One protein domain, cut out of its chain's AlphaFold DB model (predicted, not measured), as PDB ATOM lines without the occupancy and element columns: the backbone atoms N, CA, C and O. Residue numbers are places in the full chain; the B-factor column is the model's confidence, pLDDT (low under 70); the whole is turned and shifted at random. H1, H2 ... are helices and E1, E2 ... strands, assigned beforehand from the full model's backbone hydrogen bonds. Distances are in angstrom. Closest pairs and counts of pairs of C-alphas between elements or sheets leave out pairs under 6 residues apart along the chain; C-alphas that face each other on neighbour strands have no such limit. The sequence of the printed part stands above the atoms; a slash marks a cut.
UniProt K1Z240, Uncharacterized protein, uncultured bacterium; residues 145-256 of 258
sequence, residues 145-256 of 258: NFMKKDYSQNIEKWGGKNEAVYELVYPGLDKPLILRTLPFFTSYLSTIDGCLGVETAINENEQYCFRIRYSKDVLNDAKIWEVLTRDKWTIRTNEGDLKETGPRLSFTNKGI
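What this domain is: This is residues 145 to 256 of the 258 residues of an uncharacterized protein of uncultured bacterium (UniProt K1Z240). A twisted four-stranded antiparallel sheet has helix H3 packed over one face, along the strands, and beyond H3 lies the small hairpin E5 and E6, with H3 between it and the sheet. H1 sits at one end of the sheet, where E3 begins and E4 ends, H4 only grazes the sheet, and residues 246 to 256 run back from E6 to the sheet's E2 edge. The printed part has 112 residues, with four named helices and six named strands in the order E1 H1 E2 H2 H3 E3 E4 H4 E5 E6; the large sheet runs E1 E3 E4 E2, and the class is mixed, helices and strands. It is compact, with a radius of gyration of the C-alphas of 13.4 A and spans of 33 by 32 by 24 A.

How they stand to each other: The large sheet holds E1, residues 148 to 150, E3, residues 195 to 202, E4, residues 208 to 215, and E2, residues 163 to 169; it is twisted, with C-alphas up to 4.2 A off its best plane. Between E1 and E3, N 149 and O 198 are 2.8 A apart, within hydrogen-bond range. In the hairpin E3 and E4, N 211 and O 199 are within range at 2.8 A, and between E4 and E2, N 166 and O 212 at 2.8 A. H3, residues 182 to 190, is on the sheet at a height of 9.3 A, over E3 and along the strands, at 20 degrees to E3 on the local plane. With H2, residues 176 to 179, it makes a split strand-helix-strand unit, E2 and E3 running the same way with E4 between them, and the crossover is right-handed. The closest C-alphas of H3 and E5, residues 233 to 236, are those of Tyr 188 and Ile 235, 4.6 A apart. E5 and E6, residues 242 to 245, form a hairpin, with N 233 and O 245 within range at 2.8 A; both are apart from the four strands of the large sheet. H1, residues 152 to 158, is on the large sheet; its Ile 155 and Leu 196 of E3 have the closest C-alphas of the two elements, 5.5 A apart. H4, residues 221 to 228, only grazes that sheet with its residues 221 to 225, and H3 and H4 are near each other. Every O i to N i+4 pair is within hydrogen-bond range in H3 and H4, and 2 of 3 are in H1; H2 is too short for such a pair.

Where its parts are: E1 spans 6.8 A from C-alpha 148 at (23.721, 27.405, 9.134), E2 19.9 A, E3 20.4 A and E4 23.0 A. H1 measures 9.8 A, H2 4.9 A, H3 12.2 A from C-alpha 182 at (33.045, 25.228, 13.092), and H4 10.5 A. E5 measures 9.9 A, and E6 10.0 A, ending at C-alpha 245 at (45.544, 23.524, 7.533).

The domain as a whole: The two C-alphas farthest apart, those of Asn 205 and Glu 239, are 39.8 A apart. The printed part has no cut; the link E2 to H2 is short, and the other links between named elements are tight. The mean pLDDT of the printed part is 94.9, and no printed residue is under 70.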
ATOM      1  N   ASN A 145      23.297  25.965  20.154       90.62
ATOM      2  CA  ASN A 145      23.467  27.086  19.238       90.62
ATOM      3  C   ASN A 145      23.585  26.551  17.813       90.62
ATOM      4  O   ASN A 145      24.683  26.230  17.352       90.62
ATOM      5  N   PHE A 146      22.447  26.450  17.133       93.81
ATOM      6  CA  PHE A 146      22.401  26.044  15.735       93.81
ATOM      7  C   PHE A 146      23.185  27.019  14.858       93.81
ATOM      8  O   PHE A 146      23.107  28.239  15.008       93.81
ATOM      9  N   MET A 147      23.916  26.463  13.903       95.19
ATOM     10  CA  MET A 147      24.557  27.215  12.835       95.19
ATOM     11  C   MET A 147      24.032  26.745  11.489       95.19
ATOM     12  O   MET A 147      23.743  25.566  11.301       95.19
ATOM     13  N   LYS A 148      23.989  27.674  10.539       97.06
ATOM     14  CA  LYS A 148      23.721  27.405   9.134       97.06
ATOM     15  C   LYS A 148      24.587  28.308   8.273       97.06
ATOM     16  O   LYS A 148      24.739  29.494   8.572       97.06
ATOM     17  N   LYS A 149      25.160  27.749   7.214       97.62
ATOM     18  CA  LYS A 149      25.944  28.487   6.232       97.62
ATOM     19  C   LYS A 149      25.650  27.970   4.834       97.62
ATOM     20  O   LYS A 149      25.838  26.792   4.554       97.62
ATOM     21  N   ASP A 150      25.255  28.889   3.969       97.62
ATOM     22  CA  ASP A 150      25.060  28.651   2.543       97.62
ATOM     23  C   ASP A 150      26.290  29.129   1.752       97.62
ATOM     24  O   ASP A 150      26.966  30.087   2.151       97.62
ATOM     25  N   TYR A 151      26.594  28.452   0.641       96.94
ATOM     26  CA  TYR A 151      27.785  28.703  -0.176       96.94
ATOM     27  C   TYR A 151      27.408  29.277  -1.543       96.94
ATOM     28  O   TYR A 151      27.255  28.535  -2.510       96.94
ATOM     29  N   SER A 152      27.281  30.605  -1.631       95.19
ATOM     30  CA  SER A 152      26.738  31.301  -2.811       95.19
ATOM     31  C   SER A 152      27.393  30.896  -4.135       95.19
ATOM     32  O   SER A 152      26.678  30.589  -5.078       95.19
ATOM     33  N   GLN A 153      28.726  30.786  -4.188       92.94
ATOM     34  CA  GLN A 153      29.444  30.388  -5.412       92.94
ATOM     35  C   GLN A 153      29.037  28.988  -5.909       92.94
ATOM     36  O   GLN A 153      28.868  28.771  -7.106       92.94
ATOM     37  N   ASN A 154      28.843  28.035  -4.993       96.31
ATOM     38  CA  ASN A 154      28.366  26.701  -5.350       96.31
ATOM     39  C   ASN A 154      26.870  26.700  -5.673       96.31
ATOM     40  O   ASN A 154      26.454  25.987  -6.580       96.31
ATOM     41  N   ILE A 155      26.065  27.498  -4.966       97.62
ATOM     42  CA  ILE A 155      24.625  27.626  -5.227       97.62
ATOM     43  C   ILE A 155      24.372  28.221  -6.617       97.62
ATOM     44  O   ILE A 155      23.517  27.721  -7.335       97.62
ATOM     45  N   GLU A 156      25.135  29.226  -7.045       96.62
ATOM     46  CA  GLU A 156      25.014  29.803  -8.392       96.62
ATOM     47  C   GLU A 156      25.288  28.767  -9.493       96.62
ATOM     48  O   GLU A 156      24.617  28.745 -10.524       96.62
ATOM     49  N   LYS A 157      26.255  27.873  -9.268       95.88
ATOM     50  CA  LYS A 157      26.657  26.853 -10.244       95.88
ATOM     51  C   LYS A 157      25.735  25.622 -10.233       95.88
ATOM     52  O   LYS A 157      25.385  25.083 -11.292       95.88
ATOM     53  N   TRP A 158      25.331  25.183  -9.043       96.56
ATOM     54  CA  TRP A 158      24.730  23.864  -8.806       96.56
ATOM     55  C   TRP A 158      23.370  23.885  -8.102       96.56
ATOM     56  O   TRP A 158      22.709  22.852  -8.061       96.56
ATOM     57  N   GLY A 159      22.954  25.019  -7.540       92.62
ATOM     58  CA  GLY A 159      21.700  25.149  -6.802       92.62
ATOM     59  C   GLY A 159      20.464  25.001  -7.690       92.62
ATOM     60  O   GLY A 159      20.498  25.263  -8.893       92.62
ATOM     61  N   GLY A 160      19.363  24.551  -7.091       88.25
ATOM     62  CA  GLY A 160      18.095  24.274  -7.769       88.25
ATOM     63  C   GLY A 160      18.109  23.026  -8.660       88.25
ATOM     64  O   GLY A 160      17.119  22.759  -9.338       88.25
ATOM     65  N   LYS A 161      19.206  22.257  -8.667       80.38
ATOM     66  CA  LYS A 161      19.395  21.034  -9.465       80.38
ATOM     67  C   LYS A 161      19.674  19.858  -8.541       80.38
ATOM     68  O   LYS A 161      20.521  20.002  -7.668       80.38
ATOM     69  N   ASN A 162      19.024  18.710  -8.767       94.19
ATOM     70  CA  ASN A 162      19.329  17.402  -8.156       94.19
ATOM     71  C   ASN A 162      19.989  17.473  -6.758       94.19
ATOM     72  O   ASN A 162      21.057  16.901  -6.536       94.19
ATOM     73  N   GLU A 163      19.390  18.210  -5.820       96.06
ATOM     74  CA  GLU A 163      19.983  18.441  -4.501       96.06
ATOM     75  C   GLU A 163      19.705  17.267  -3.554       96.06
ATOM     76  O   GLU A 163      18.725  16.533  -3.698       96.06
ATOM     77  N   ALA A 164      20.571  17.089  -2.562       97.62
ATOM     78  CA  ALA A 164      20.378  16.159  -1.457       97.62
ATOM     79  C   ALA A 164      20.962  16.708  -0.156       97.62
ATOM     80  O   ALA A 164      21.735  17.673  -0.156       97.62
ATOM     81  N   VAL A 165      20.622  16.054   0.955       98.25
ATOM     82  CA  VAL A 165      21.175  16.359   2.274       98.25
ATOM     83  C   VAL A 165      21.882  15.132   2.825       98.25
ATOM     84  O   VAL A 165      21.258  14.110   3.085       98.25
ATOM     85  N   TYR A 166      23.186  15.249   3.054       98.38
ATOM     86  CA  TYR A 166      23.972  14.255   3.771       98.38
ATOM     87  C   TYR A 166      23.930  14.553   5.272       98.38
ATOM     88  O   TYR A 166      24.436  15.587   5.716       98.38
ATOM     89  N   GLU A 167      23.310  13.670   6.055       98.44
ATOM     90  CA  GLU A 167      23.203  13.788   7.510       98.44
ATOM     91  C   GLU A 167      24.306  12.968   8.194       98.44
ATOM     92  O   GLU A 167      24.429  11.762   7.985       98.44
ATOM     93  N   LEU A 168      25.107  13.626   9.031       97.62
ATOM     94  CA  LEU A 168      26.274  13.052   9.697       97.62
ATOM     95  C   LEU A 168      26.204  13.298  11.202       97.62
ATOM     96  O   LEU A 168      26.394  14.423  11.665       97.62
ATOM     97  N   VAL A 169      25.961  12.242  11.977       97.38
ATOM     98  CA  VAL A 169      25.946  12.321  13.445       97.38
ATOM     99  C   VAL A 169      27.342  12.659  13.968       97.38
ATOM    100  O   VAL A 169      28.327  12.020  13.600       97.38
ATOM    101  N   TYR A 170      27.416  13.643  14.865       96.50
ATOM    102  CA  TYR A 170      28.660  14.077  15.492       96.50
ATOM    103  C   TYR A 170      28.490  14.165  17.017       96.50
ATOM    104  O   TYR A 170      28.016  15.180  17.542       96.50
ATOM    105  N   PRO A 171      28.855  13.106  17.765       91.94
ATOM    106  CA  PRO A 171      28.734  13.103  19.218       91.94
ATOM    107  C   PRO A 171      29.547  14.232  19.865       91.94
ATOM    108  O   PRO A 171      30.747  14.367  19.639       91.94
ATOM    109  N   GLY A 172      28.899  15.034  20.713       91.56
ATOM    110  CA  GLY A 172      29.545  16.159  21.392       91.56
ATOM    111  C   GLY A 172      29.704  17.420  20.540       91.56
ATOM    112  O   GLY A 172      30.495  18.287  20.905       91.56
ATOM    113  N   LEU A 173      28.975  17.540  19.427       95.12
ATOM    114  CA  LEU A 173      28.910  18.757  18.611       95.12
ATOM    115  C   LEU A 173      28.490  20.006  19.404       95.12
ATOM    116  O   LEU A 173      28.910  21.110  19.088       95.12
ATOM    117  N   ASP A 174      27.719  19.828  20.472       93.25
ATOM    118  CA  ASP A 174      27.316  20.854  21.434       93.25
ATOM    119  C   ASP A 174      28.436  21.308  22.383       93.25
ATOM    120  O   ASP A 174      28.277  22.290  23.111       93.25
ATOM    121  N   LYS A 175      29.596  20.638  22.384       91.81
ATOM    122  CA  LYS A 175      30.722  21.021  23.240       91.81
ATOM    123  C   LYS A 175      31.371  22.312  22.731       91.81
ATOM    124  O   LYS A 175      31.754  22.377  21.562       91.81
ATOM    125  N   PRO A 176      31.665  23.292  23.609       89.12
ATOM    126  CA  PRO A 176      32.289  24.555  23.206       89.12
ATOM    127  C   PRO A 176      33.597  24.413  22.417       89.12
ATOM    128  O   PRO A 176      33.874  25.227  21.542       89.12
ATOM    129  N   LEU A 177      34.411  23.389  22.706       90.50
ATOM    130  CA  LEU A 177      35.652  23.132  21.964       90.50
ATOM    131  C   LEU A 177      35.387  22.764  20.502       90.50
ATOM    132  O   LEU A 177      36.108  23.242  19.635       90.50
ATOM    133  N   ILE A 178      34.346  21.972  20.240       94.06
ATOM    134  CA  ILE A 178      33.925  21.609  18.885       94.06
ATOM    135  C   ILE A 178      33.269  22.811  18.212       94.06
ATOM    136  O   ILE A 178      33.608  23.150  17.083       94.06
ATOM    137  N   LEU A 179      32.405  23.539  18.925       92.75
ATOM    138  CA  LEU A 179      31.725  24.699  18.353       92.75
ATOM    139  C   LEU A 179      32.700  25.790  17.862       92.75
ATOM    140  O   LEU A 179      32.459  26.449  16.852       92.75
ATOM    141  N   ARG A 180      33.843  25.960  18.536       92.75
ATOM    142  CA  ARG A 180      34.887  26.919  18.134       92.75
ATOM    143  C   ARG A 180      35.617  26.540  16.846       92.75
ATOM    144  O   ARG A 180      36.225  27.415  16.235       92.75
ATOM    145  N   THR A 181      35.587  25.275  16.422       93.50
ATOM    146  CA  THR A 181      36.249  24.837  15.181       93.50
ATOM    147  C   THR A 181      35.345  24.944  13.956       93.50
ATOM    148  O   THR A 181      35.836  24.906  12.827       93.50
ATOM    149  N   LEU A 182      34.041  25.151  14.158       94.81
ATOM    150  CA  LEU A 182      33.045  25.228  13.092       94.81
ATOM    151  C   LEU A 182      33.364  26.248  11.992       94.81
ATOM    152  O   LEU A 182      33.165  25.900  10.832       94.81
ATOM    153  N   PRO A 183      33.894  27.459  12.271       93.50
ATOM    154  CA  PRO A 183      34.256  28.392  11.203       93.50
ATOM    155  C   PRO A 183      35.289  27.820  10.219       93.50
ATOM    156  O   PRO A 183      35.195  28.059   9.019       93.50
ATOM    157  N   PHE A 184      36.241  27.015  10.702       94.38
ATOM    158  CA  PHE A 184      37.230  26.353   9.845       94.38
ATOM    159  C   PHE A 184      36.581  25.268   8.989       94.38
ATOM    160  O   PHE A 184      36.870  25.166   7.801       94.38
ATOM    161  N   PHE A 185      35.680  24.485   9.584       96.19
ATOM    162  CA  PHE A 185      34.956  23.436   8.875       96.19
ATOM    163  C   PHE A 185      34.030  24.006   7.795       96.19
ATOM    164  O   PHE A 185      34.044  23.537   6.659       96.19
ATOM    165  N   THR A 186      33.271  25.059   8.110       95.81
ATOM    166  CA  THR A 186      32.380  25.689   7.130       95.81
ATOM    167  C   THR A 186      33.157  26.394   6.020       95.81
ATOM    168  O   THR A 186      32.725  26.332   4.870       95.81
ATOM    169  N   SER A 187      34.305  27.010   6.333       95.50
ATOM    170  CA  SER A 187      35.213  27.584   5.334       95.50
ATOM    171  C   SER A 187      35.781  26.501   4.414       95.50
ATOM    172  O   SER A 187      35.719  26.654   3.197       95.50
ATOM    173  N   TYR A 188      36.226  25.369   4.966       97.19
ATOM    174  CA  TYR A 188      36.703  24.231   4.178       97.19
ATOM    175  C   TYR A 188      35.641  23.711   3.205       97.19
ATOM    176  O   TYR A 188      35.879  23.673   1.998       97.19
ATOM    177  N   LEU A 189      34.445  23.385   3.705       97.62
ATOM    178  CA  LEU A 189      33.347  22.883   2.876       97.62
ATOM    179  C   LEU A 189      32.934  23.869   1.771       97.62
ATOM    180  O   LEU A 189      32.553  23.437   0.687       97.62
ATOM    181  N   SER A 190      33.083  25.180   1.994       96.44
ATOM    182  CA  SER A 190      32.796  26.192   0.967       96.44
ATOM    183  C   SER A 190      33.712  26.114  -0.261       96.44
ATOM    184  O   SER A 190      33.357  26.629  -1.317       96.44
ATOM    185  N   THR A 191      34.878  25.466  -0.139       95.50
ATOM    186  CA  THR A 191      35.831  25.263  -1.245       95.50
ATOM    187  C   THR A 191      35.542  24.009  -2.070       95.50
ATOM    188  O   THR A 191      36.172  23.790  -3.103       95.50
ATOM    189  N   ILE A 192      34.601  23.172  -1.627       97.44
ATOM    190  CA  ILE A 192      34.296  21.888  -2.252       97.44
ATOM    191  C   ILE A 192      33.220  22.091  -3.316       97.44
ATOM    192  O   ILE A 192      32.104  22.512  -3.005       97.44
ATOM    193  N   ASP A 193      33.548  21.779  -4.570       97.06
ATOM    194  CA  ASP A 193      32.606  21.880  -5.689       97.06
ATOM    195  C   ASP A 193      31.377  20.992  -5.434       97.06
ATOM    196  O   ASP A 193      31.493  19.841  -5.007       97.06
ATOM    197  N   GLY A 194      30.186  21.545  -5.658       97.12
ATOM    198  CA  GLY A 194      28.920  20.848  -5.430       97.12
ATOM    199  C   GLY A 194      28.443  20.823  -3.973       97.12
ATOM    200  O   GLY A 194      27.328  20.365  -3.726       97.12
ATOM    201  N   CYS A 195      29.217  21.332  -3.008       98.12
ATOM    202  CA  CYS A 195      28.736  21.551  -1.644       98.12
ATOM    203  C   CYS A 195      27.965  22.877  -1.575       98.12
ATOM    204  O   CYS A 195      28.522  23.938  -1.837       98.12
ATOM    205  N   LEU A 196      26.678  22.838  -1.230       98.25
ATOM    206  CA  LEU A 196      25.769  23.993  -1.302       98.25
ATOM    207  C   LEU A 196      25.583  24.696   0.042       98.25
ATOM    208  O   LEU A 196      25.198  25.865   0.093       98.25
ATOM    209  N   GLY A 197      25.823  23.985   1.136       98.31
ATOM    210  CA  GLY A 197      25.737  24.542   2.474       98.31
ATOM    211  C   GLY A 197      25.906  23.483   3.546       98.31
ATOM    212  O   GLY A 197      25.861  22.282   3.278       98.31
ATOM    213  N   VAL A 198      26.073  23.943   4.776       98.44
ATOM    214  CA  VAL A 198      26.096  23.097   5.962       98.44
ATOM    215  C   VAL A 198      25.291  23.743   7.074       98.44
ATOM    216  O   VAL A 198      25.356  24.954   7.292       98.44
ATOM    217  N   GLU A 199      24.556  22.929   7.810       97.94
ATOM    218  CA  GLU A 199      23.941  23.323   9.067       97.94
ATOM    219  C   GLU A 199      24.236  22.294  10.154       97.94
ATOM    220  O   GLU A 199      24.576  21.140   9.881       97.94
ATOM    221  N   THR A 200      24.116  22.727  11.400       98.00
ATOM    222  CA  THR A 200      23.994  21.811  12.528       98.00
ATOM    223  C   THR A 200      22.538  21.614  12.855       98.00
ATOM    224  O   THR A 200      21.727  22.529  12.731       98.00
ATOM    225  N   ALA A 201      22.212  20.406  13.278       97.31
ATOM    226  CA  ALA A 201      20.864  20.018  13.615       97.31
ATOM    227  C   ALA A 201      20.881  19.007  14.762       97.31
ATOM    228  O   ALA A 201      21.921  18.487  15.169       97.31
ATOM    229  N   ILE A 202      19.688  18.733  15.270       97.50
ATOM    230  CA  ILE A 202      19.409  17.557  16.080       97.50
ATOM    231  C   ILE A 202      18.517  16.672  15.202       97.50
ATOM    232  O   ILE A 202      17.509  17.160  14.674       97.50
ATOM    233  N   ASN A 203      18.877  15.406  15.006       96.31
ATOM    234  CA  ASN A 203      18.100  14.479  14.179       96.31
ATOM    235  C   ASN A 203      16.863  13.932  14.923       96.31
ATOM    236  O   ASN A 203      16.583  14.302  16.064       96.31
ATOM    237  N   GLU A 204      16.109  13.054  14.261       95.19
ATOM    238  CA  GLU A 204      14.904  12.409  14.812       95.19
ATOM    239  C   GLU A 204      15.198  11.537  16.043       95.19
ATOM    240  O   GLU A 204      14.346  11.397  16.911       95.19
ATOM    241  N   ASN A 205      16.429  11.029  16.166       96.06
ATOM    242  CA  ASN A 205      16.898  10.253  17.317       96.06
ATOM    243  C   ASN A 205      17.475  11.139  18.439       96.06
ATOM    244  O   ASN A 205      18.179  10.643  19.316       96.06
ATOM    245  N   GLU A 206      17.241  12.454  18.386       97.12
ATOM    246  CA  GLU A 206      17.773  13.444  19.330       97.12
ATOM    247  C   GLU A 206      19.313  13.513  19.402       97.12
ATOM    248  O   GLU A 206      19.902  13.937  20.397       97.12
ATOM    249  N   GLN A 207      19.996  13.145  18.316       96.31
ATOM    250  CA  GLN A 207      21.452  13.215  18.208       96.31
ATOM    251  C   GLN A 207      21.881  14.468  17.452       96.31
ATOM    252  O   GLN A 207      21.312  14.805  16.412       96.31
ATOM    253  N   TYR A 208      22.933  15.131  17.932       97.00
ATOM    254  CA  TYR A 208      23.538  16.236  17.197       97.00
ATOM    255  C   TYR A 208      24.192  15.744  15.905       97.00
ATOM    256  O   TYR A 208      24.942  14.762  15.900       97.00
ATOM    257  N   CYS A 209      23.935  16.448  14.809       97.50
ATOM    258  CA  CYS A 209      24.461  16.113  13.497       97.50
ATOM    259  C   CYS A 209      24.812  17.360  12.680       97.50
ATOM    260  O   CYS A 209      24.325  18.464  12.933       97.50
ATOM    261  N   PHE A 210      25.657  17.156  11.675       98.12
ATOM    262  CA  PHE A 210      25.782  18.053  10.536       98.12
ATOM    263  C   PHE A 210      24.810  17.619   9.443       98.12
ATOM    264  O   PHE A 210      24.629  16.426   9.204       98.12
ATOM    265  N   ARG A 211      24.236  18.588   8.739       98.44
ATOM    266  CA  ARG A 211      23.506  18.382   7.491       98.44
ATOM    267  C   ARG A 211      24.211  19.156   6.400       98.44
ATOM    268  O   ARG A 211      24.234  20.384   6.424       98.44
ATOM    269  N   ILE A 212      24.823  18.430   5.475       98.50
ATOM    270  CA  ILE A 212      25.539  19.001   4.338       98.50
ATOM    271  C   ILE A 212      24.604  18.928   3.141       98.50
ATOM    272  O   ILE A 212      24.289  17.839   2.664       98.50
ATOM    273  N   ARG A 213      24.151  20.082   2.659       98.31
ATOM    274  CA  ARG A 213      23.375  20.165   1.422       98.31
ATOM    275  C   ARG A 213      24.333  20.163   0.239       98.31
ATOM    276  O   ARG A 213      25.325  20.895   0.250       98.31
ATOM    277  N   TYR A 214      24.053  19.353  -0.772       98.44
ATOM    278  CA  TYR A 214      24.946  19.166  -1.912       98.44
ATOM    279  C   TYR A 214      24.186  18.858  -3.207       98.44
ATOM    280  O   TYR A 214      23.025  18.464  -3.167       98.44
ATOM    281  N   SER A 215      24.851  19.013  -4.353       97.94
ATOM    282  CA  SER A 215      24.336  18.606  -5.667       97.94
ATOM    283  C   SER A 215      24.785  17.187  -6.031       97.94
ATOM    284  O   SER A 215      25.989  16.901  -6.060       97.94
ATOM    285  N   LYS A 216      23.827  16.304  -6.347       97.38
ATOM    286  CA  LYS A 216      24.079  14.909  -6.759       97.38
ATOM    287  C   LYS A 216      24.799  14.789  -8.103       97.38
ATOM    288  O   LYS A 216      25.357  13.737  -8.397       97.38
ATOM    289  N   ASP A 217      24.821  15.858  -8.895       96.38
ATOM    290  CA  ASP A 217      25.537  15.886 -10.174       96.38
ATOM    291  C   ASP A 217      27.066  15.882  -9.966       96.38
ATOM    292  O   ASP A 217      27.824  15.505 -10.860       96.38
ATOM    293  N   VAL A 218      27.534  16.268  -8.769       96.69
ATOM    294  CA  VAL A 218      28.963  16.378  -8.429       96.69
ATOM    295  C   VAL A 218      29.349  15.429  -7.303       96.69
ATOM    296  O   VAL A 218      30.350  14.706  -7.400       96.69
ATOM    297  N   LEU A 219      28.563  15.432  -6.228       97.88
ATOM    298  CA  LEU A 219      28.856  14.734  -4.984       97.88
ATOM    299  C   LEU A 219      27.901  13.555  -4.766       97.88
ATOM    300  O   LEU A 219      26.820  13.470  -5.333       97.88
ATOM    301  N   ASN A 220      28.344  12.622  -3.933       97.06
ATOM    302  CA  ASN A 220      27.565  11.515  -3.391       97.06
ATOM    303  C   ASN A 220      28.157  11.148  -2.021       97.06
ATOM    304  O   ASN A 220      29.196  11.691  -1.633       97.06
ATOM    305  N   ASP A 221      27.548  10.203  -1.310       97.62
ATOM    306  CA  ASP A 221      27.968   9.790   0.035       97.62
ATOM    307  C   ASP A 221      29.458   9.424   0.118       97.62
ATOM    308  O   ASP A 221      30.140   9.802   1.071       97.62
ATOM    309  N   ALA A 222      29.993   8.726  -0.890       97.19
ATOM    310  CA  ALA A 222      31.395   8.315  -0.914       97.19
ATOM    311  C   ALA A 222      32.345   9.511  -1.085       97.19
ATOM    312  O   ALA A 222      33.318   9.626  -0.342       97.19
ATOM    313  N   LYS A 223      32.039  10.424  -2.016       97.94
ATOM    314  CA  LYS A 223      32.841  11.635  -2.253       97.94
ATOM    315  C   LYS A 223      32.783  12.599  -1.070       97.94
ATOM    316  O   LYS A 223      33.797  13.191  -0.713       97.94
ATOM    317  N   ILE A 224      31.616  12.748  -0.442       98.06
ATOM    318  CA  ILE A 224      31.468  13.572   0.763       98.06
ATOM    319  C   ILE A 224      32.298  12.975   1.895       98.06
ATOM    320  O   ILE A 224      33.040  13.700   2.548       98.06
ATOM    321  N   TRP A 225      32.238  11.657   2.095       97.88
ATOM    322  CA  TRP A 225      33.065  11.001   3.102       97.88
ATOM    323  C   TRP A 225      34.560  11.231   2.868       97.88
ATOM    324  O   TRP A 225      35.257  11.637   3.793       97.88
ATOM    325  N   GLU A 226      35.036  11.055   1.632       97.06
ATOM    326  CA  GLU A 226      36.430  11.321   1.263       97.06
ATOM    327  C   GLU A 226      36.844  12.758   1.614       97.06
ATOM    328  O   GLU A 226      37.877  12.962   2.253       97.06
ATOM    329  N   VAL A 227      36.011  13.745   1.260       96.81
ATOM    330  CA  VAL A 227      36.206  15.164   1.592       96.81
ATOM    331  C   VAL A 227      36.316  15.377   3.102       96.81
ATOM    332  O   VAL A 227      37.197  16.111   3.553       96.81
ATOM    333  N   LEU A 228      35.447  14.751   3.896       96.94
ATOM    334  CA  LEU A 228      35.434  14.911   5.351       96.94
ATOM    335  C   LEU A 228      36.671  14.303   6.023       96.94
ATOM    336  O   LEU A 228      37.115  14.817   7.048       96.94
ATOM    337  N   THR A 229      37.240  13.244   5.446       96.38
ATOM    338  CA  THR A 229      38.379  12.509   6.016       96.38
ATOM    339  C   THR A 229      39.744  12.917   5.464       96.38
ATOM    340  O   THR A 229      40.730  12.236   5.742       96.38
ATOM    341  N   ARG A 230      39.838  14.004   4.688       96.44
ATOM    342  CA  ARG A 230      41.135  14.499   4.199       96.44
ATOM    343  C   ARG A 230      42.044  14.918   5.354       96.44
ATOM    344  O   ARG A 230      41.601  15.527   6.328       96.44
ATOM    345  N   ASP A 231      43.330  14.631   5.199       95.56
ATOM    346  CA  ASP A 231      44.408  15.000   6.121       95.56
ATOM    347  C   ASP A 231      44.758  16.496   6.069       95.56
ATOM    348  O   ASP A 231      45.354  17.034   7.006       95.56
ATOM    349  N   LYS A 232      44.351  17.179   4.994       95.81
ATOM    350  CA  LYS A 232      44.502  18.621   4.798       95.81
ATOM    351  C   LYS A 232      43.206  19.268   4.335       95.81
ATOM    352  O   LYS A 232      42.503  18.756   3.463       95.81
ATOM    353  N   TRP A 233      42.919  20.434   4.897       96.25
ATOM    354  CA  TRP A 233      41.801  21.293   4.534       96.25
ATOM    355  C   TRP A 233      42.308  22.592   3.920       96.25
ATOM    356  O   TRP A 233      43.155  23.271   4.503       96.25
ATOM    357  N   THR A 234      41.723  22.969   2.788       95.75
ATOM    358  CA  THR A 234      41.888  24.299   2.195       95.75
ATOM    359  C   THR A 234      40.793  25.209   2.726       95.75
ATOM    360  O   THR A 234      39.615  24.966   2.486       95.75
ATOM    361  N   ILE A 235      41.162  26.256   3.458       94.12
ATOM    362  CA  ILE A 235      40.223  27.236   4.014       94.12
ATOM    363  C   ILE A 235      40.440  28.601   3.369       94.12
ATOM    364  O   ILE A 235      41.566  28.959   3.025       94.12
ATOM    365  N   ARG A 236      39.366  29.382   3.251       88.19
ATOM    366  CA  ARG A 236      39.434  30.807   2.916       88.19
ATOM    367  C   ARG A 236      39.604  31.622   4.198       88.19
ATOM    368  O   ARG A 236      38.832  31.435   5.145       88.19
ATOM    369  N   THR A 237      40.619  32.481   4.244       82.38
ATOM    370  CA  THR A 237      40.856  33.409   5.359       82.38
ATOM    371  C   THR A 237      39.938  34.630   5.251       82.38
ATOM    372  O   THR A 237      39.283  34.852   4.232       82.38
ATOM    373  N   ASN A 238      39.900  35.450   6.302       77.50
ATOM    374  CA  ASN A 238      39.151  36.712   6.289       77.50
ATOM    375  C   ASN A 238      39.695  37.715   5.257       77.50
ATOM    376  O   ASN A 238      38.960  38.596   4.825       77.50
ATOM    377  N   GLU A 239      40.961  37.569   4.862       77.75
ATOM    378  CA  GLU A 239      41.642  38.396   3.856       77.75
ATOM    379  C   GLU A 239      41.338  37.927   2.421       77.75
ATOM    380  O   GLU A 239      41.689  38.598   1.459       77.75
ATOM    381  N   GLY A 240      40.630  36.800   2.270       77.38
ATOM    382  CA  GLY A 240      40.248  36.223   0.979       77.38
ATOM    383  C   GLY A 240      41.217  35.164   0.453       77.38
ATOM    384  O   GLY A 240      40.854  34.426  -0.464       77.38
ATOM    385  N   ASP A 241      42.391  35.024   1.069       86.94
ATOM    386  CA  ASP A 241      43.414  34.064   0.664       86.94
ATOM    387  C   ASP A 241      43.036  32.614   0.986       86.94
ATOM    388  O   ASP A 241      42.311  32.319   1.945       86.94
ATOM    389  N   LEU A 242      43.573  31.686   0.192       91.88
ATOM    390  CA  LEU A 242      43.472  30.253   0.446       91.88
ATOM    391  C   LEU A 242      44.663  29.778   1.274       91.88
ATOM    392  O   LEU A 242      45.817  30.063   0.958       91.88
ATOM    393  N   LYS A 243      44.379  29.005   2.322       93.94
ATOM    394  CA  LYS A 243      45.392  28.442   3.214       93.94
ATOM    395  C   LYS A 243      45.131  26.967   3.477       93.94
ATOM    396  O   LYS A 243      43.998  26.578   3.751       93.94
ATOM    397  N   GLU A 244      46.193  26.167   3.483       94.81
ATOM    398  CA  GLU A 244      46.137  24.785   3.958       94.81
ATOM    399  C   GLU A 244      46.264  24.708   5.488       94.81
ATOM    400  O   GLU A 244      47.074  25.395   6.120       94.81
ATOM    401  N   THR A 245      45.468  23.842   6.106       94.25
ATOM    402  CA  THR A 245      45.544  23.524   7.533       94.25
ATOM    403  C   THR A 245      45.183  22.060   7.777       94.25
ATOM    404  O   THR A 245      44.533  21.436   6.945       94.25
ATOM    405  N   GLY A 246      45.591  21.497   8.914       95.25
ATOM    406  CA  GLY A 246      45.120  20.173   9.324       95.25
ATOM    407  C   GLY A 246      43.641  20.200   9.749       95.25
ATOM    408  O   GLY A 246      43.146  21.254  10.174       95.25
ATOM    409  N   PRO A 247      42.933  19.059   9.678       94.38
ATOM    410  CA  PRO A 247      41.543  18.955  10.093       94.38
ATOM    411  C   PRO A 247      41.371  19.352  11.562       94.38
ATOM    412  O   PRO A 247      42.159  18.986  12.435       94.38
ATOM    413  N   ARG A 248      40.314  20.121  11.841       93.38
ATOM    414  CA  ARG A 248      39.942  20.543  13.207       93.38
ATOM    415  C   ARG A 248      38.806  19.712  13.800       93.38
ATOM    416  O   ARG A 248      38.436  19.917  14.954       93.38
ATOM    417  N   LEU A 249      38.253  18.806  12.999       94.94
ATOM    418  CA  LEU A 249      37.252  17.819  13.378       94.94
ATOM    419  C   LEU A 249      37.705  16.461  12.858       94.94
ATOM    420  O   LEU A 249      38.236  16.369  11.754       94.94
ATOM    421  N   SER A 250      37.436  15.421  13.637       92.75
ATOM    422  CA  SER A 250      37.639  14.033  13.228       92.75
ATOM    423  C   SER A 250      36.293  13.345  13.076       92.75
ATOM    424  O   SER A 250      35.430  13.493  13.944       92.75
ATOM    425  N   PHE A 251      36.128  12.577  12.003       94.12
ATOM    426  CA  PHE A 251      34.906  11.838  11.698       94.12
ATOM    427  C   PHE A 251      35.208  10.340  11.695       94.12
ATOM    428  O   PHE A 251      36.125   9.895  11.011       94.12
ATOM    429  N   THR A 252      34.455   9.566  12.475       89.75
ATOM    430  CA  THR A 252      34.675   8.117  12.634       89.75
ATOM    431  C   THR A 252      33.592   7.269  11.978       89.75
ATOM    432  O   THR A 252      33.868   6.151  11.560       89.75
ATOM    433  N   ASN A 253      32.376   7.804  11.849       93.00
ATOM    434  CA  ASN A 253      31.236   7.111  11.263       93.00
ATOM    435  C   ASN A 253      30.748   7.859  10.030       93.00
ATOM    436  O   ASN A 253      30.651   9.087  10.058       93.00
ATOM    437  N   LYS A 254      30.404   7.116   8.977       95.19
ATOM    438  CA  LYS A 254      29.773   7.683   7.785       95.19
ATOM    439  C   LYS A 254      28.371   8.185   8.124       95.19
ATOM    440  O   LYS A 254      27.639   7.546   8.875       95.19
ATOM    441  N   GLY A 255      28.019   9.323   7.545       94.94
ATOM    442  CA  GLY A 255      26.642   9.781   7.434       94.94
ATOM    443  C   GLY A 255      25.904   9.087   6.290       94.94
ATOM    444  O   GLY A 255      26.456   8.214   5.613       94.94
ATOM    445  N   ILE A 256      24.668   9.516   6.072       96.25
ATOM    446  CA  ILE A 256      23.770   8.987   5.045       96.25
ATOM    447  C   ILE A 256      23.046  10.132   4.339       96.25
ATOM    448  O   ILE A 256      22.641  11.105   4.981       96.25
TER     449      ILE A 256